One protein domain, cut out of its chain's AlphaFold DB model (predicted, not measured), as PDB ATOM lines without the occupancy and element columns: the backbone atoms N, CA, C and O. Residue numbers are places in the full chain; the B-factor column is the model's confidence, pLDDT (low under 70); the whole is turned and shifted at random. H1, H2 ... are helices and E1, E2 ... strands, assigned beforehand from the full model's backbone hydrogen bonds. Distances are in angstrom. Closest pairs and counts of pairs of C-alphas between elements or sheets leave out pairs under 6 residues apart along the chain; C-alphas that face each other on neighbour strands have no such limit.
ATOM      1  N   ALA A 283     132.902 205.501 182.453       93.38
ATOM      2  CA  ALA A 283     132.145 204.517 181.685       93.38
ATOM      3  C   ALA A 283     131.908 204.970 180.237       93.38
ATOM      4  O   ALA A 283     131.727 204.146 179.341       93.38
ATOM      5  N   GLY A 284     131.923 206.282 180.001       94.12
ATOM      6  CA  GLY A 284     131.718 206.880 178.690       94.12
ATOM      7  C   GLY A 284     131.066 208.252 178.787       94.12
ATOM      8  O   GLY A 284     130.947 208.841 179.860       94.12
ATOM      9  N   SER A 285     130.631 208.784 177.649       96.44
ATOM     10  CA  SER A 285     129.925 210.066 177.588       96.44
ATOM     11  C   SER A 285     128.469 209.897 177.195       96.44
ATOM     12  O   SER A 285     128.102 208.924 176.529       96.44
ATOM     13  N   THR A 286     127.631 210.855 177.591       97.75
ATOM     14  CA  THR A 286     126.230 210.892 177.160       97.75
ATOM     15  C   THR A 286     126.123 210.971 175.640       97.75
ATOM     16  O   THR A 286     126.923 211.625 174.973       97.75
ATOM     17  N   SER A 287     125.094 210.349 175.070       96.81
ATOM     18  CA  SER A 287     124.824 210.428 173.626       96.81
ATOM     19  C   SER A 287     124.523 211.856 173.149       96.81
ATOM     20  O   SER A 287     124.952 212.250 172.064       96.81
ATOM     21  N   SER A 288     123.819 212.641 173.968       98.00
ATOM     22  CA  SER A 288     123.471 214.040 173.689       98.00
ATOM     23  C   SER A 288     124.416 215.020 174.385       98.00
ATOM     24  O   SER A 288     124.989 214.711 175.431       98.00
ATOM     25  N   ALA A 289     124.555 216.212 173.802       98.25
ATOM     26  CA  ALA A 289     125.263 217.340 174.395       98.25
ATOM     27  C   ALA A 289     124.276 218.311 175.063       98.25
ATOM     28  O   ALA A 289     123.183 218.553 174.552       98.25
ATOM     29  N   TYR A 290     124.695 218.894 176.179       98.31
ATOM     30  CA  TYR A 290     123.884 219.723 177.062       98.31
ATOM     31  C   TYR A 290     124.627 221.015 177.407       98.31
ATOM     32  O   TYR A 290     125.858 221.050 177.411       98.31
ATOM     33  N   ASN A 291     123.888 222.090 177.678       98.38
ATOM     34  CA  ASN A 291     124.462 223.306 178.259       98.38
ATOM     35  C   ASN A 291     124.455 223.227 179.796       98.38
ATOM     36  O   ASN A 291     124.024 222.229 180.370       98.38
ATOM     37  N   GLY A 292     124.881 224.288 180.473       97.00
ATOM     38  CA  GLY A 292     124.957 224.327 181.931       97.00
ATOM     39  C   GLY A 292     123.626 224.419 182.690       97.00
ATOM     40  O   GLY A 292     123.638 224.338 183.909       97.00
ATOM     41  N   ASN A 293     122.475 224.594 182.029       97.75
ATOM     42  CA  ASN A 293     121.174 224.682 182.706       97.75
ATOM     43  C   ASN A 293     120.365 223.396 182.512       97.75
ATOM     44  O   ASN A 293     119.558 223.294 181.589       97.75
ATOM     45  N   GLN A 294     120.604 222.418 183.385       98.12
ATOM     46  CA  GLN A 294     119.957 221.104 183.351       98.12
ATOM     47  C   GLN A 294     118.986 220.862 184.510       98.12
ATOM     48  O   GLN A 294     118.446 219.766 184.629       98.12
ATOM     49  N   GLY A 295     118.717 221.871 185.340       96.69
ATOM     50  CA  GLY A 295     117.764 221.768 186.448       96.69
ATOM     51  C   GLY A 295     118.344 221.151 187.723       96.69
ATOM     52  O   GLY A 295     117.581 220.652 188.547       96.69
ATOM     53  N   GLY A 296     119.667 221.192 187.907       95.81
ATOM     54  CA  GLY A 296     120.332 220.681 189.109       95.81
ATOM     55  C   GLY A 296     121.105 219.375 188.907       95.81
ATOM     56  O   GLY A 296     120.907 218.665 187.919       95.81
ATOM     57  N   TYR A 297     121.932 219.018 189.896       96.31
ATOM     58  CA  TYR A 297     122.722 217.777 189.898       96.31
ATOM     59  C   TYR A 297     121.879 216.513 189.704       96.31
ATOM     60  O   TYR A 297     122.272 215.644 188.936       96.31
ATOM     61  N   THR A 298     120.704 216.406 190.338       97.00
ATOM     62  CA  THR A 298     119.834 215.223 190.203       97.00
ATOM     63  C   THR A 298     119.425 214.975 188.751       97.00
ATOM     64  O   THR A 298     119.497 213.848 188.269       97.00
ATOM     65  N   SER A 299     119.020 216.032 188.043       97.38
ATOM     66  CA  SER A 299     118.613 215.951 186.636       97.38
ATOM     67  C   SER A 299     119.816 215.699 185.722       97.38
ATOM     68  O   SER A 299     119.763 214.847 184.840       97.38
ATOM     69  N   ALA A 300     120.938 216.375 185.987       97.44
ATOM     70  CA  ALA A 300     122.164 216.209 185.218       97.44
ATOM     71  C   ALA A 300     122.733 214.774 185.340       97.44
ATOM     72  O   ALA A 300     123.021 214.133 184.328       97.44
ATOM     73  N   ASN A 301     122.783 214.219 186.555       97.75
ATOM     74  CA  ASN A 301     123.195 212.834 186.810       97.75
ATOM     75  C   ASN A 301     122.235 211.813 186.181       97.75
ATOM     76  O   ASN A 301     122.684 210.766 185.719       97.75
ATOM     77  N   ALA A 302     120.933 212.115 186.095       98.00
ATOM     78  CA  ALA A 302     119.972 211.225 185.447       98.00
ATOM     79  C   ALA A 302     120.299 210.990 183.961       98.00
ATOM     80  O   ALA A 302     120.056 209.894 183.457       98.00
ATOM     81  N   TYR A 303     120.902 211.963 183.265       98.31
ATOM     82  CA  TYR A 303     121.365 211.746 181.893       98.31
ATOM     83  C   TYR A 303     122.478 210.706 181.817       98.31
ATOM     84  O   TYR A 303     122.456 209.873 180.911       98.31
ATOM     85  N   CYS A 304     123.418 210.709 182.760       98.12
ATOM     86  CA  CYS A 304     124.427 209.660 182.830       98.12
ATOM     87  C   CYS A 304     123.794 208.304 183.136       98.12
ATOM     88  O   CYS A 304     123.970 207.383 182.342       98.12
ATOM     89  N   ASN A 305     122.932 208.222 184.153       97.19
ATOM     90  CA  ASN A 305     122.236 206.986 184.516       97.19
ATOM     91  C   ASN A 305     121.417 206.366 183.360       97.19
ATOM     92  O   ASN A 305     121.297 205.149 183.258       97.19
ATOM     93  N   VAL A 306     120.862 207.189 182.460       98.00
ATOM     94  CA  VAL A 306     120.153 206.712 181.255       98.00
ATOM     95  C   VAL A 306     121.104 206.107 180.216       98.00
ATOM     96  O   VAL A 306     120.723 205.156 179.538       98.00
ATOM     97  N   ASN A 307     122.313 206.654 180.054       97.38
ATOM     98  CA  ASN A 307     123.290 206.134 179.088       97.38
ATOM     99  C   ASN A 307     124.090 204.949 179.665       97.38
ATOM    100  O   ASN A 307     124.417 204.027 178.923       97.38
ATOM    101  N   TYR A 308     124.358 204.958 180.974       96.06
ATOM    102  CA  TYR A 308     125.077 203.918 181.710       96.06
ATOM    103  C   TYR A 308     124.402 203.732 183.078       96.06
ATOM    104  O   TYR A 308     124.465 204.619 183.929       96.06
ATOM    105  N   ALA A 309     123.712 202.610 183.285       96.38
ATOM    106  CA  ALA A 309     122.942 202.372 184.507       96.38
ATOM    107  C   ALA A 309     123.844 202.372 185.754       96.38
ATOM    108  O   ALA A 309     124.888 201.729 185.757       96.38
ATOM    109  N   GLY A 310     123.424 203.085 186.801       93.88
ATOM    110  CA  GLY A 310     124.191 203.269 188.036       93.88
ATOM    111  C   GLY A 310     125.208 204.413 187.991       93.88
ATOM    112  O   GLY A 310     125.842 204.668 189.006       93.88
ATOM    113  N   SER A 311     125.352 205.116 186.861       96.38
ATOM    114  CA  SER A 311     126.357 206.178 186.717       96.38
ATOM    115  C   SER A 311     125.873 207.582 187.101       96.38
ATOM    116  O   SER A 311     124.678 207.899 187.075       96.38
ATOM    117  N   HIS A 312     126.836 208.462 187.369       96.62
ATOM    118  CA  HIS A 312     126.682 209.900 187.616       96.62
ATOM    119  C   HIS A 312     127.654 210.710 186.751       96.62
ATOM    120  O   HIS A 312     128.504 210.149 186.064       96.62
ATOM    121  N   ILE A 313     127.532 212.042 186.762       96.88
ATOM    122  CA  ILE A 313     128.524 212.901 186.106       96.88
ATOM    123  C   ILE A 313     129.847 212.792 186.861       96.88
ATOM    124  O   ILE A 313     129.900 213.137 188.044       96.88
ATOM    125  N   CYS A 314     130.903 212.380 186.163       94.81
ATOM    126  CA  CYS A 314     132.239 212.238 186.728       94.81
ATOM    127  C   CYS A 314     132.704 213.518 187.419       94.81
ATOM    128  O   CYS A 314     132.575 214.617 186.877       94.81
ATOM    129  N   THR A 315     133.326 213.363 188.576       92.75
ATOM    130  CA  THR A 315     134.117 214.400 189.235       92.75
ATOM    131  C   THR A 315     135.524 214.483 188.638       92.75
ATOM    132  O   THR A 315     136.000 213.532 188.014       92.75
ATOM    133  N   ALA A 316     136.245 215.586 188.861       88.69
ATOM    134  CA  ALA A 316     137.642 215.685 188.429       88.69
ATOM    135  C   ALA A 316     138.532 214.566 189.010       88.69
ATOM    136  O   ALA A 316     139.406 214.055 188.310       88.69
ATOM    137  N   VAL A 317     138.289 214.144 190.257       88.62
ATOM    138  CA  VAL A 317     139.041 213.053 190.903       88.62
ATOM    139  C   VAL A 317     138.807 211.725 190.187       88.62
ATOM    140  O   VAL A 317     139.760 210.997 189.922       88.62
ATOM    141  N   GLU A 318     137.565 211.428 189.809       91.44
ATOM    142  CA  GLU A 318     137.226 210.208 189.068       91.44
ATOM    143  C   GLU A 318     137.823 210.211 187.660       91.44
ATOM    144  O   GLU A 318     138.309 209.179 187.196       91.44
ATOM    145  N   MET A 319     137.873 211.374 187.001       90.31
ATOM    146  CA  MET A 319     138.554 211.518 185.711       90.31
ATOM    147  C   MET A 319     140.061 211.272 185.835       90.31
ATOM    148  O   MET A 319     140.617 210.516 185.043       90.31
ATOM    149  N   ILE A 320     140.719 211.852 186.847       88.75
ATOM    150  CA  ILE A 320     142.154 211.646 187.108       88.75
ATOM    151  C   ILE A 320     142.436 210.178 187.447       88.75
ATOM    152  O   ILE A 320     143.378 209.589 186.919       88.75
ATOM    153  N   ASN A 321     141.604 209.563 188.291       87.50
ATOM    154  CA  ASN A 321     141.718 208.147 188.625       87.50
ATOM    155  C   ASN A 321     141.564 207.264 187.375       87.50
ATOM    156  O   ASN A 321     142.370 206.368 187.132       87.50
ATOM    157  N   SER A 322     140.571 207.561 186.539       88.44
ATOM    158  CA  SER A 322     140.321 206.852 185.281       88.44
ATOM    159  C   SER A 322     141.446 207.038 184.257       88.44
ATOM    160  O   SER A 322     141.745 206.112 183.506       88.44
ATOM    161  N   TYR A 323     142.083 208.212 184.235       87.31
ATOM    162  CA  TYR A 323     143.256 208.496 183.405       87.31
ATOM    163  C   TYR A 323     144.486 207.697 183.861       87.31
ATOM    164  O   TYR A 323     145.172 207.090 183.042       87.31
ATOM    165  N   ASN A 324     144.743 207.655 185.172       85.75
ATOM    166  CA  ASN A 324     145.924 206.997 185.735       85.75
ATOM    167  C   ASN A 324     145.851 205.459 185.686       85.75
ATOM    168  O   ASN A 324     146.886 204.802 185.571       85.75
ATOM    169  N   ASN A 325     144.654 204.869 185.742       79.19
ATOM    170  CA  ASN A 325     144.464 203.413 185.794       79.19
ATOM    171  C   ASN A 325     144.502 202.727 184.405       79.19
ATOM    172  O   ASN A 325     143.575 202.022 184.019       79.19
ATOM    173  N   ILE A 326     145.584 202.925 183.638       64.88
ATOM    174  CA  ILE A 326     145.771 202.425 182.255       64.88
ATOM    175  C   ILE A 326     145.418 200.925 182.072       64.88
ATOM    176  O   ILE A 326     145.796 200.107 182.914       64.88
ATOM    177  N   PRO A 327     144.824 200.528 180.917       54.50
ATOM    178  CA  PRO A 327     144.418 201.354 179.777       54.50
ATOM    179  C   PRO A 327     142.914 201.640 179.841       54.50
ATOM    180  O   PRO A 327     142.098 200.882 179.318       54.50
ATOM    181  N   GLY A 328     142.551 202.728 180.522       57.16
ATOM    182  CA  GLY A 328     141.166 203.150 180.684       57.16
ATOM    183  C   GLY A 328     140.603 203.921 179.472       57.16
ATOM    184  O   GLY A 328     141.356 204.557 178.727       57.16
ATOM    185  N   PRO A 329     139.267 203.925 179.300       62.59
ATOM    186  CA  PRO A 329     138.538 204.509 178.162       62.59
ATOM    187  C   PRO A 329     138.636 206.036 178.004       62.59
ATOM    188  O   PRO A 329     138.059 206.587 177.069       62.59
ATOM    189  N   ILE A 330     139.344 206.732 178.898       76.50
ATOM    190  CA  ILE A 330     139.491 208.191 178.837       76.50
ATOM    191  C   ILE A 330     140.545 208.631 177.817       76.50
ATOM    192  O   ILE A 330     140.399 209.684 177.198       76.50
ATOM    193  N   THR A 331     141.588 207.815 177.618       66.75
ATOM    194  CA  THR A 331     142.665 208.127 176.671       66.75
ATOM    195  C   THR A 331     142.117 208.039 175.243       66.75
ATOM    196  O   THR A 331     141.731 206.969 174.779       66.75
ATOM    197  N   GLY A 332     142.022 209.180 174.548       68.12
ATOM    198  CA  GLY A 332     141.478 209.253 173.183       68.12
ATOM    199  C   GLY A 332     140.069 209.845 173.046       68.12
ATOM    200  O   GLY A 332     139.491 209.785 171.957       68.12
ATOM    201  N   LEU A 333     139.514 210.448 174.101       83.31
ATOM    202  CA  LEU A 333     138.335 211.312 173.988       83.31
ATOM    203  C   LEU A 333     138.630 212.494 173.047       83.31
ATOM    204  O   LEU A 333     139.275 213.461 173.421       83.31
ATOM    205  N   ALA A 334     138.134 212.459 171.811       85.19
ATOM    206  CA  ALA A 334     138.396 213.532 170.844       85.19
ATOM    207  C   ALA A 334     137.707 214.872 171.188       85.19
ATOM    208  O   ALA A 334     138.008 215.897 170.578       85.19
ATOM    209  N   GLU A 335     136.755 214.867 172.123       91.88
ATOM    210  CA  GLU A 335     135.944 216.023 172.501       91.88
ATOM    211  C   GLU A 335     136.072 216.340 173.994       91.88
ATOM    212  O   GLU A 335     136.300 215.448 174.812       91.88
ATOM    213  N   SER A 336     135.888 217.612 174.361       94.94
ATOM    214  CA  SER A 336     135.825 218.000 175.771       94.94
ATOM    215  C   SER A 336     134.420 217.818 176.343       94.94
ATOM    216  O   SER A 336     133.429 218.254 175.744       94.94
ATOM    217  N   VAL A 337     134.353 217.243 177.538       96.69
ATOM    218  CA  VAL A 337     133.134 216.775 178.207       96.69
ATOM    219  C   VAL A 337     132.951 217.468 179.551       96.69
ATOM    220  O   VAL A 337     133.927 217.789 180.218       96.69
ATOM    221  N   TRP A 338     131.707 217.719 179.946       97.44
ATOM    222  CA  TRP A 338     131.363 218.276 181.253       97.44
ATOM    223  C   TRP A 338     131.695 217.300 182.383       97.44
ATOM    224  O   TRP A 338     131.394 216.108 182.277       97.44
ATOM    225  N   VAL A 339     132.259 217.835 183.464       95.62
ATOM    226  CA  VAL A 339     132.594 217.126 184.708       95.62
ATOM    227  C   VAL A 339     132.155 217.972 185.906       95.62
ATOM    228  O   VAL A 339     132.048 219.192 185.787       95.62
ATOM    229  N   ASN A 340     131.899 217.331 187.043       93.81
ATOM    230  CA  ASN A 340     131.617 217.996 188.316       93.81
ATOM    231  C   ASN A 340     132.911 218.346 189.056       93.81
ATOM    232  O   ASN A 340     133.917 217.651 188.891       93.81
ATOM    233  N   ASN A 341     132.848 219.344 189.945       82.00
ATOM    234  CA  ASN A 341     133.913 219.703 190.890       82.00
ATOM    235  C   ASN A 341     135.295 219.718 190.224       82.00
ATOM    236  O   ASN A 341     136.088 218.793 190.405       82.00
ATOM    237  N   GLY A 342     135.548 220.750 189.418       66.12
ATOM    238  CA  GLY A 342     136.789 220.916 188.667       66.12
ATOM    239  C   GLY A 342     138.077 220.964 189.489       66.12
ATOM    240  O   GLY A 342     138.100 220.615 190.667       66.12
ATOM    241  N   PRO A 343     139.193 221.380 188.866       57.12
ATOM    242  CA  PRO A 343     140.505 221.195 189.453       57.12
ATOM    243  C   PRO A 343     140.615 221.962 190.779       57.12
ATOM    244  O   PRO A 343     140.126 223.095 190.881       57.12
ATOM    245  N   PRO A 344     141.251 221.359 191.798       60.47
ATOM    246  CA  PRO A 344     141.429 222.001 193.093       60.47
ATOM    247  C   PRO A 344     142.116 223.367 192.937       60.47
ATOM    248  O   PRO A 344     143.047 223.519 192.146       60.47
ATOM    249  N   GLY A 345     141.640 224.366 193.688       63.16
ATOM    250  CA  GLY A 345     142.221 225.717 193.741       63.16
ATOM    251  C   GLY A 345     141.433 226.820 193.024       63.16
ATOM    252  O   GLY A 345     141.747 227.997 193.204       63.16
ATOM    253  N   TYR A 346     140.381 226.501 192.261       65.81
ATOM    254  CA  TYR A 346     139.560 227.528 191.609       65.81
ATOM    255  C   TYR A 346     138.378 227.972 192.495       65.81
ATOM    256  O   TYR A 346     137.299 227.391 192.475       65.81
ATOM    257  N   ILE A 347     138.579 229.029 193.290       63.44
ATOM    258  CA  ILE A 347     137.632 229.507 194.325       63.44
ATOM    259  C   ILE A 347     136.598 230.543 193.842       63.44
ATOM    260  O   ILE A 347     135.956 231.219 194.647       63.44
ATOM    261  N   SER A 348     136.424 230.722 192.532       73.75
ATOM    262  CA  SER A 348     135.469 231.715 192.035       73.75
ATOM    263  C   SER A 348     134.028 231.214 192.135       73.75
ATOM    264  O   SER A 348     133.681 230.178 191.574       73.75
ATOM    265  N   ASN A 349     133.152 232.006 192.752       68.81
ATOM    266  CA  ASN A 349     131.715 231.725 192.829       68.81
ATOM    267  C   ASN A 349     131.015 231.648 191.460       68.81
ATOM    268  O   ASN A 349     129.903 231.134 191.381       68.81
ATOM    269  N   VAL A 350     131.644 232.148 190.390       77.62
ATOM    270  CA  VAL A 350     131.124 232.013 189.023       77.62
ATOM    271  C   VAL A 350     131.530 230.703 188.351       77.62
ATOM    272  O   VAL A 350     131.075 230.454 187.242       77.62
ATOM    273  N   THR A 351     132.379 229.875 188.973       81.75
ATOM    274  CA  THR A 351     132.845 228.597 188.408       81.75
ATOM    275  C   THR A 351     132.540 227.451 189.363       81.75
ATOM    276  O   THR A 351     133.334 227.086 190.225       81.75
ATOM    277  N   ASN A 352     131.334 226.916 189.229       84.81
ATOM    278  CA  ASN A 352     130.735 225.982 190.175       84.81
ATOM    279  C   ASN A 352     129.750 225.047 189.459       84.81
ATOM    280  O   ASN A 352     128.549 225.074 189.731       84.81
ATOM    281  N   ASP A 353     130.244 224.279 188.486       93.06
ATOM    282  CA  ASP A 353     129.423 223.358 187.688       93.06
ATOM    283  C   ASP A 353     128.212 224.060 187.072       93.06
ATOM    284  O   ASP A 353     127.087 223.579 187.144       93.06
ATOM    285  N   CYS A 354     128.410 225.259 186.519       94.75
ATOM    286  CA  CYS A 354     127.313 226.054 185.976       94.75
ATOM    287  C   CYS A 354     126.226 226.411 186.996       94.75
ATOM    288  O   CYS A 354     125.027 226.346 186.709       94.75
ATOM    289  N   ASN A 355     126.656 226.834 188.185       93.00
ATOM    290  CA  ASN A 355     125.802 227.082 189.339       93.00
ATOM    291  C   ASN A 355     124.990 225.846 189.739       93.00
ATOM    292  O   ASN A 355     123.767 225.908 189.850       93.00
ATOM    293  N   GLY A 356     125.679 224.712 189.885       92.75
ATOM    294  CA  GLY A 356     125.065 223.419 190.180       92.75
ATOM    295  C   GLY A 356     124.101 222.961 189.091       92.75
ATOM    296  O   GLY A 356     123.017 222.470 189.389       92.75
ATOM    297  N   TRP A 357     124.473 223.167 187.832       96.75
ATOM    298  CA  TRP A 357     123.704 222.868 186.628       96.75
ATOM    299  C   TRP A 357     122.385 223.645 186.509       96.75
ATOM    300  O   TRP A 357     121.368 223.106 186.059       96.75
ATOM    301  N   GLN A 358     122.385 224.917 186.919       95.94
ATOM    302  CA  GLN A 358     121.211 225.806 186.892       95.94
ATOM    303  C   GLN A 358     121.401 227.057 186.024       95.94
ATOM    304  O   GLN A 358     120.509 227.901 185.949       95.94
ATOM    305  N   SER A 359     122.552 227.212 185.369       95.75
ATOM    306  CA  SER A 359     122.876 228.400 184.580       95.75
ATOM    307  C   SER A 359     123.437 228.025 183.221       95.75
ATOM    308  O   SER A 359     124.349 227.222 183.111       95.75
ATOM    309  N   ASN A 360     122.942 228.665 182.168       97.38
ATOM    310  CA  ASN A 360     123.527 228.625 180.829       97.38
ATOM    311  C   ASN A 360     124.109 229.995 180.448       97.38
ATOM    312  O   ASN A 360     124.142 230.346 179.270       97.38
ATOM    313  N   SER A 361     124.512 230.796 181.440       96.06
ATOM    314  CA  SER A 361     125.099 232.120 181.217       96.06
ATOM    315  C   SER A 361     126.469 232.026 180.540       96.06
ATOM    316  O   SER A 361     127.224 231.082 180.761       96.06
ATOM    317  N   THR A 362     126.825 233.050 179.763       96.19
ATOM    318  CA  THR A 362     128.184 233.244 179.231       96.19
ATOM    319  C   THR A 362     129.179 233.728 180.291       96.19
ATOM    320  O   THR A 362     130.382 233.702 180.055       96.19
ATOM    321  N   THR A 363     128.687 234.199 181.442       93.19
ATOM    322  CA  THR A 363     129.492 234.736 182.556       93.19
ATOM    323  C   THR A 363     129.593 233.792 183.753       93.19
ATOM    324  O   THR A 363     130.260 234.117 184.731       93.19
ATOM    325  N   VAL A 364     128.915 232.645 183.685       92.75
ATOM    326  CA  VAL A 364     129.060 231.534 184.630       92.75
ATOM    327  C   VAL A 364     129.789 230.426 183.893       92.75
ATOM    328  O   VAL A 364     129.566 230.214 182.698       92.75
ATOM    329  N   PHE A 365     130.666 229.735 184.599       93.62
ATOM    330  CA  PHE A 365     131.556 228.746 184.040       93.62
ATOM    331  C   PHE A 365     131.345 227.382 184.695       93.62
ATOM    332  O   PHE A 365     130.958 227.257 185.861       93.62
ATOM    333  N   GLY A 366     131.580 226.350 183.899       94.56
ATOM    334  CA  GLY A 366     131.596 224.962 184.327       94.56
ATOM    335  C   GLY A 366     132.932 224.334 183.972       94.56
ATOM    336  O   GLY A 366     133.709 224.881 183.177       94.56
ATOM    337  N   TYR A 367     133.180 223.173 184.556       94.31
ATOM    338  CA  TYR A 367     134.416 222.443 184.356       94.31
ATOM    339  C   TYR A 367     134.262 221.400 183.265       94.31
ATOM    340  O   TYR A 367     133.247 220.711 183.166       94.31
ATOM    341  N   VAL A 368     135.288 221.289 182.430       94.75
ATOM    342  CA  VAL A 368     135.346 220.279 181.380       94.75
ATOM    343  C   VAL A 368     136.651 219.516 181.450       94.75
ATOM    344  O   VAL A 368     137.691 220.089 181.768       94.75
ATOM    345  N   TRP A 369     136.601 218.238 181.105       93.75
ATOM    346  CA  TRP A 369     137.783 217.466 180.759       93.75
ATOM    347  C   TRP A 369     137.980 217.527 179.252       93.75
ATOM    348  O   TRP A 369     137.080 217.152 178.501       93.75
ATOM    349  N   ASP A 370     139.124 218.018 178.800       92.50
ATOM    350  CA  ASP A 370     139.487 218.051 177.391       92.50
ATOM    351  C   ASP A 370     140.298 216.822 177.016       92.50
ATOM    352  O   ASP A 370     141.507 216.800 177.208       92.50
ATOM    353  N   GLY A 371     139.641 215.804 176.459       88.50
ATOM    354  CA  GLY A 371     140.322 214.556 176.101       88.50
ATOM    355  C   GLY A 371     141.303 214.679 174.929       88.50
ATOM    356  O   GLY A 371     142.092 213.771 174.697       88.50
ATOM    357  N   ALA A 372     141.293 215.799 174.197       88.19
ATOM    358  CA  ALA A 372     142.302 216.066 173.175       88.19
ATOM    359  C   ALA A 372     143.662 216.435 173.789       88.19
ATOM    360  O   ALA A 372     144.701 216.197 173.175       88.19
ATOM    361  N   THR A 373     143.655 217.050 174.974       88.88
ATOM    362  CA  THR A 373     144.867 217.500 175.673       88.88
ATOM    363  C   THR A 373     145.071 216.835 177.032       88.88
ATOM    364  O   THR A 373     146.077 217.123 177.682       88.88
ATOM    365  N   ASP A 374     144.138 215.973 177.445       86.25
ATOM    366  CA  ASP A 374     144.046 215.314 178.751       86.25
ATOM    367  C   ASP A 374     144.158 216.292 179.928       86.25
ATOM    368  O   ASP A 374     144.867 216.067 180.910       86.25
ATOM    369  N   LYS A 375     143.471 217.436 179.814       85.75
ATOM    370  CA  LYS A 375     143.508 218.514 180.812       85.75
ATOM    371  C   LYS A 375     142.118 218.940 181.238       85.75
ATOM    372  O   LYS A 375     141.191 219.005 180.434       85.75
ATOM    373  N   SER A 376     141.995 219.335 182.501       88.50
ATOM    374  CA  SER A 376     140.802 220.037 182.964       88.50
ATOM    375  C   SER A 376     140.850 221.501 182.527       88.50
ATOM    376  O   SER A 376     141.842 222.193 182.751       88.50
ATOM    377  N   LEU A 377     139.762 221.981 181.928       90.56
ATOM    378  CA  LEU A 377     139.573 223.370 181.523       90.56
ATOM    379  C   LEU A 377     138.312 223.948 182.174       90.56
ATOM    380  O   LEU A 377     137.446 223.227 182.673       90.56
ATOM    381  N   VAL A 378     138.193 225.271 182.109       92.69
ATOM    382  CA  VAL A 378     137.002 226.023 182.506       92.69
ATOM    383  C   VAL A 378     136.399 226.650 181.257       92.69
ATOM    384  O   VAL A 378     137.119 227.210 180.430       92.69
ATOM    385  N   THR A 379     135.081 226.561 181.093       94.44
ATOM    386  CA  THR A 379     134.401 227.092 179.906       94.44
ATOM    387  C   THR A 379     133.049 227.714 180.262       94.44
ATOM    388  O   THR A 379     132.412 227.271 181.220       94.44
ATOM    389  N   PRO A 380     132.575 228.720 179.500       96.19
ATOM    390  CA  PRO A 380     131.253 229.300 179.706       96.19
ATOM    391  C   PRO A 380     130.126 228.267 179.601       96.19
ATOM    392  O   PRO A 380     130.138 227.396 178.727       96.19
ATOM    393  N   CYS A 381     129.117 228.407 180.456       97.25
ATOM    394  CA  CYS A 381     128.013 227.456 180.598       97.25
ATOM    395  C   CYS A 381     126.972 227.496 179.479       97.25
ATOM    396  O   CYS A 381     126.096 226.633 179.412       97.25
ATOM    397  N   ASN A 382     127.037 228.483 178.587       98.12
ATOM    398  CA  ASN A 382     126.163 228.548 177.419       98.12
ATOM    399  C   ASN A 382     126.564 227.558 176.310       98.12
ATOM    400  O   ASN A 382     125.765 227.319 175.404       98.12
ATOM    401  N   LEU A 383     127.784 227.011 176.348       98.12
ATOM    402  CA  LEU A 383     128.243 226.030 175.365       98.12
ATOM    403  C   LEU A 383     127.595 224.665 175.609       98.12
ATOM    404  O   LEU A 383     127.297 224.303 176.741       98.12
ATOM    405  N   THR A 384     127.390 223.891 174.544       98.19
ATOM    406  CA  THR A 384     126.845 222.530 174.633       98.19
ATOM    407  C   THR A 384     127.957 221.494 174.544       98.19
ATOM    408  O   THR A 384     128.700 221.492 173.562       98.19
ATOM    409  N   ARG A 385     128.049 220.596 175.528       97.88
ATOM    410  CA  ARG A 385     129.004 219.474 175.566       97.88
ATOM    411  C   ARG A 385     128.341 218.242 176.169       97.88
ATOM    412  O   ARG A 385     127.340 218.360 176.870       97.88
ATOM    413  N   LYS A 386     128.858 217.053 175.881       98.00
ATOM    414  CA  LYS A 386     128.383 215.822 176.534       98.00
ATOM    415  C   LYS A 386     128.825 215.796 177.994       98.00
ATOM    416  O   LYS A 386     129.830 216.419 178.328       98.00
ATOM    417  N   PHE A 387     128.114 215.059 178.839       97.81
ATOM    418  CA  PHE A 387     128.584 214.751 180.189       97.81
ATOM    419  C   PHE A 387     129.527 213.551 180.159       97.81
ATOM    420  O   PHE A 387     129.286 212.599 179.412       97.81
ATOM    421  N   ALA A 388     130.597 213.599 180.948       96.62
ATOM    422  CA  ALA A 388     131.377 212.420 181.300       96.62
ATOM    423  C   ALA A 388     130.632 211.631 182.377       96.62
ATOM    424  O   ALA A 388     130.209 212.228 183.363       96.62
ATOM    425  N   CYS A 389     130.478 210.323 182.202       96.62
ATOM    426  CA  CYS A 389     129.732 209.469 183.118       96.62
ATOM    427  C   CYS A 389     130.656 208.459 183.798       96.62
ATOM    428  O   CYS A 389     131.417 207.774 183.111       96.62
ATOM    429  N   CYS A 390     130.583 208.376 185.126       94.50
ATOM    430  CA  CYS A 390     131.389 207.490 185.965       94.50
ATOM    431  C   CYS A 390     130.480 206.559 186.768       94.50
ATOM    432  O   CYS A 390     129.379 206.964 187.138       94.50
ATOM    433  N   MET A 391     130.924 205.318 186.981       92.06
ATOM    434  CA  MET A 391     130.246 204.300 187.803       92.06
ATOM    435  C   MET A 391     130.993 204.049 189.097       92.06
ATOM    436  O   MET A 391     132.245 204.097 189.031       92.06
TER     437      MET A 391
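AT A GLANCE: This is residues 283 to 391 of the 391 residues of an uncharacterized protein of Methylophaga sp (UniProt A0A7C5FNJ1). A small twisted three-stranded sheet, E2, E3 and E4, has H2 over one face, and beside its E2 edge a short two-stranded ribbon, E1 and E5, made near the two ends of the printed part. H1 packs on that ribbon, away from the three-stranded sheet, while H3 sits beside E3 and long loops link many of the parts. The printed part has 109 residues, with three named helices and five named strands in the order E1, H1, H2, E2, H3, E3, E4, E5; the larger sheet runs E2, E3, E4 and the smaller E1, E5, both antiparallel. The class is mixed, helices and strands, though named elements hold 47 of the 109 residues, under half. The whole is compact, with a radius of gyration of the C-alphas of 12.6 A and spans of 36 by 29 by 20 A.

HOW THE PARTS SIT: The larger sheet has E3, residues 365 to 370, as its inner strand, with E2, residues 336 to 339, and E4, residues 375 to 380, as edge strands. It is only just strongly twisted, with C-alphas up to 4.5 A off its best plane. E3 and E4 form a hairpin, antiparallel at 146 degrees, with N 368 and O 377 2.9 A apart and N 377 and O 368 2.8 A apart, within hydrogen-bond range. E2 and E3 are antiparallel at 125 degrees, with N 337 and O 369 2.9 A apart, within that range. H2, residues 316 to 324, is on this sheet at a height over the sheet of 9.2 A. It lies over E3 and runs along the strands, at 6 degrees to E3 on the local plane; its closest C-alphas to E3 are Met 319 and Trp 369, 7.8 A apart. H3, residues 353 to 357, stands at the sheet's level, with the C-alphas of Asp 353 and Gly 366, its closest to E3, 4.3 A apart. The second sheet pairs E1, residues 283 to 285, with E5, residues 388 to 390, antiparallel at 161 degrees; N 389 and O 284 are 2.8 A apart, within hydrogen-bond range. The closest C-alphas of E2 and E5 are Val 337 and Ala 388, 5.6 A apart. H1, residues 297 to 307, comes closest to E5 with the C-alphas of Cys 304 and Cys 389, 5.3 A apart. H1 is not on the larger sheet, and it is apart from H2. H1 and H3 only just touch, with 3 pairs of C-alphas within 8 A, the closest being Tyr 297 and Gly 356 at 6.1 A. Every O i to N i+4 pair is within hydrogen-bond range in H2 and H3, and 6 of 7 are in H1.

IN THESE COORDINATES: E4 is 16.4 A long from first to last C-alpha, H1 15.9 A, E3 14.9 A, H2 12.3 A, E2 9.5 A, E1 7.2 A, E5 6.8 A and H3 5.8 A. E3 begins at C-alpha 365, (131.556, 228.746, 184.040). E1 begins at C-alpha 283, (132.145, 204.517, 181.685), and E5 ends at C-alpha 390, (131.389, 207.490, 185.965).

THE WHOLE: The C-alphas farthest apart are those of Pro 327 and Thr 363, at 36.7 A, while those of Ala 283 and Met 391, the chain's last residue, are 6.4 A apart. The printed part has no cut. The links E1 to H1, H2 to E2 and E2 to H3 are long, and E3 to E4 is tight. The mean pLDDT of the printed part is 89.6; residues 326 to 329, 331 to 332, 342 to 347 and 349 are under 70.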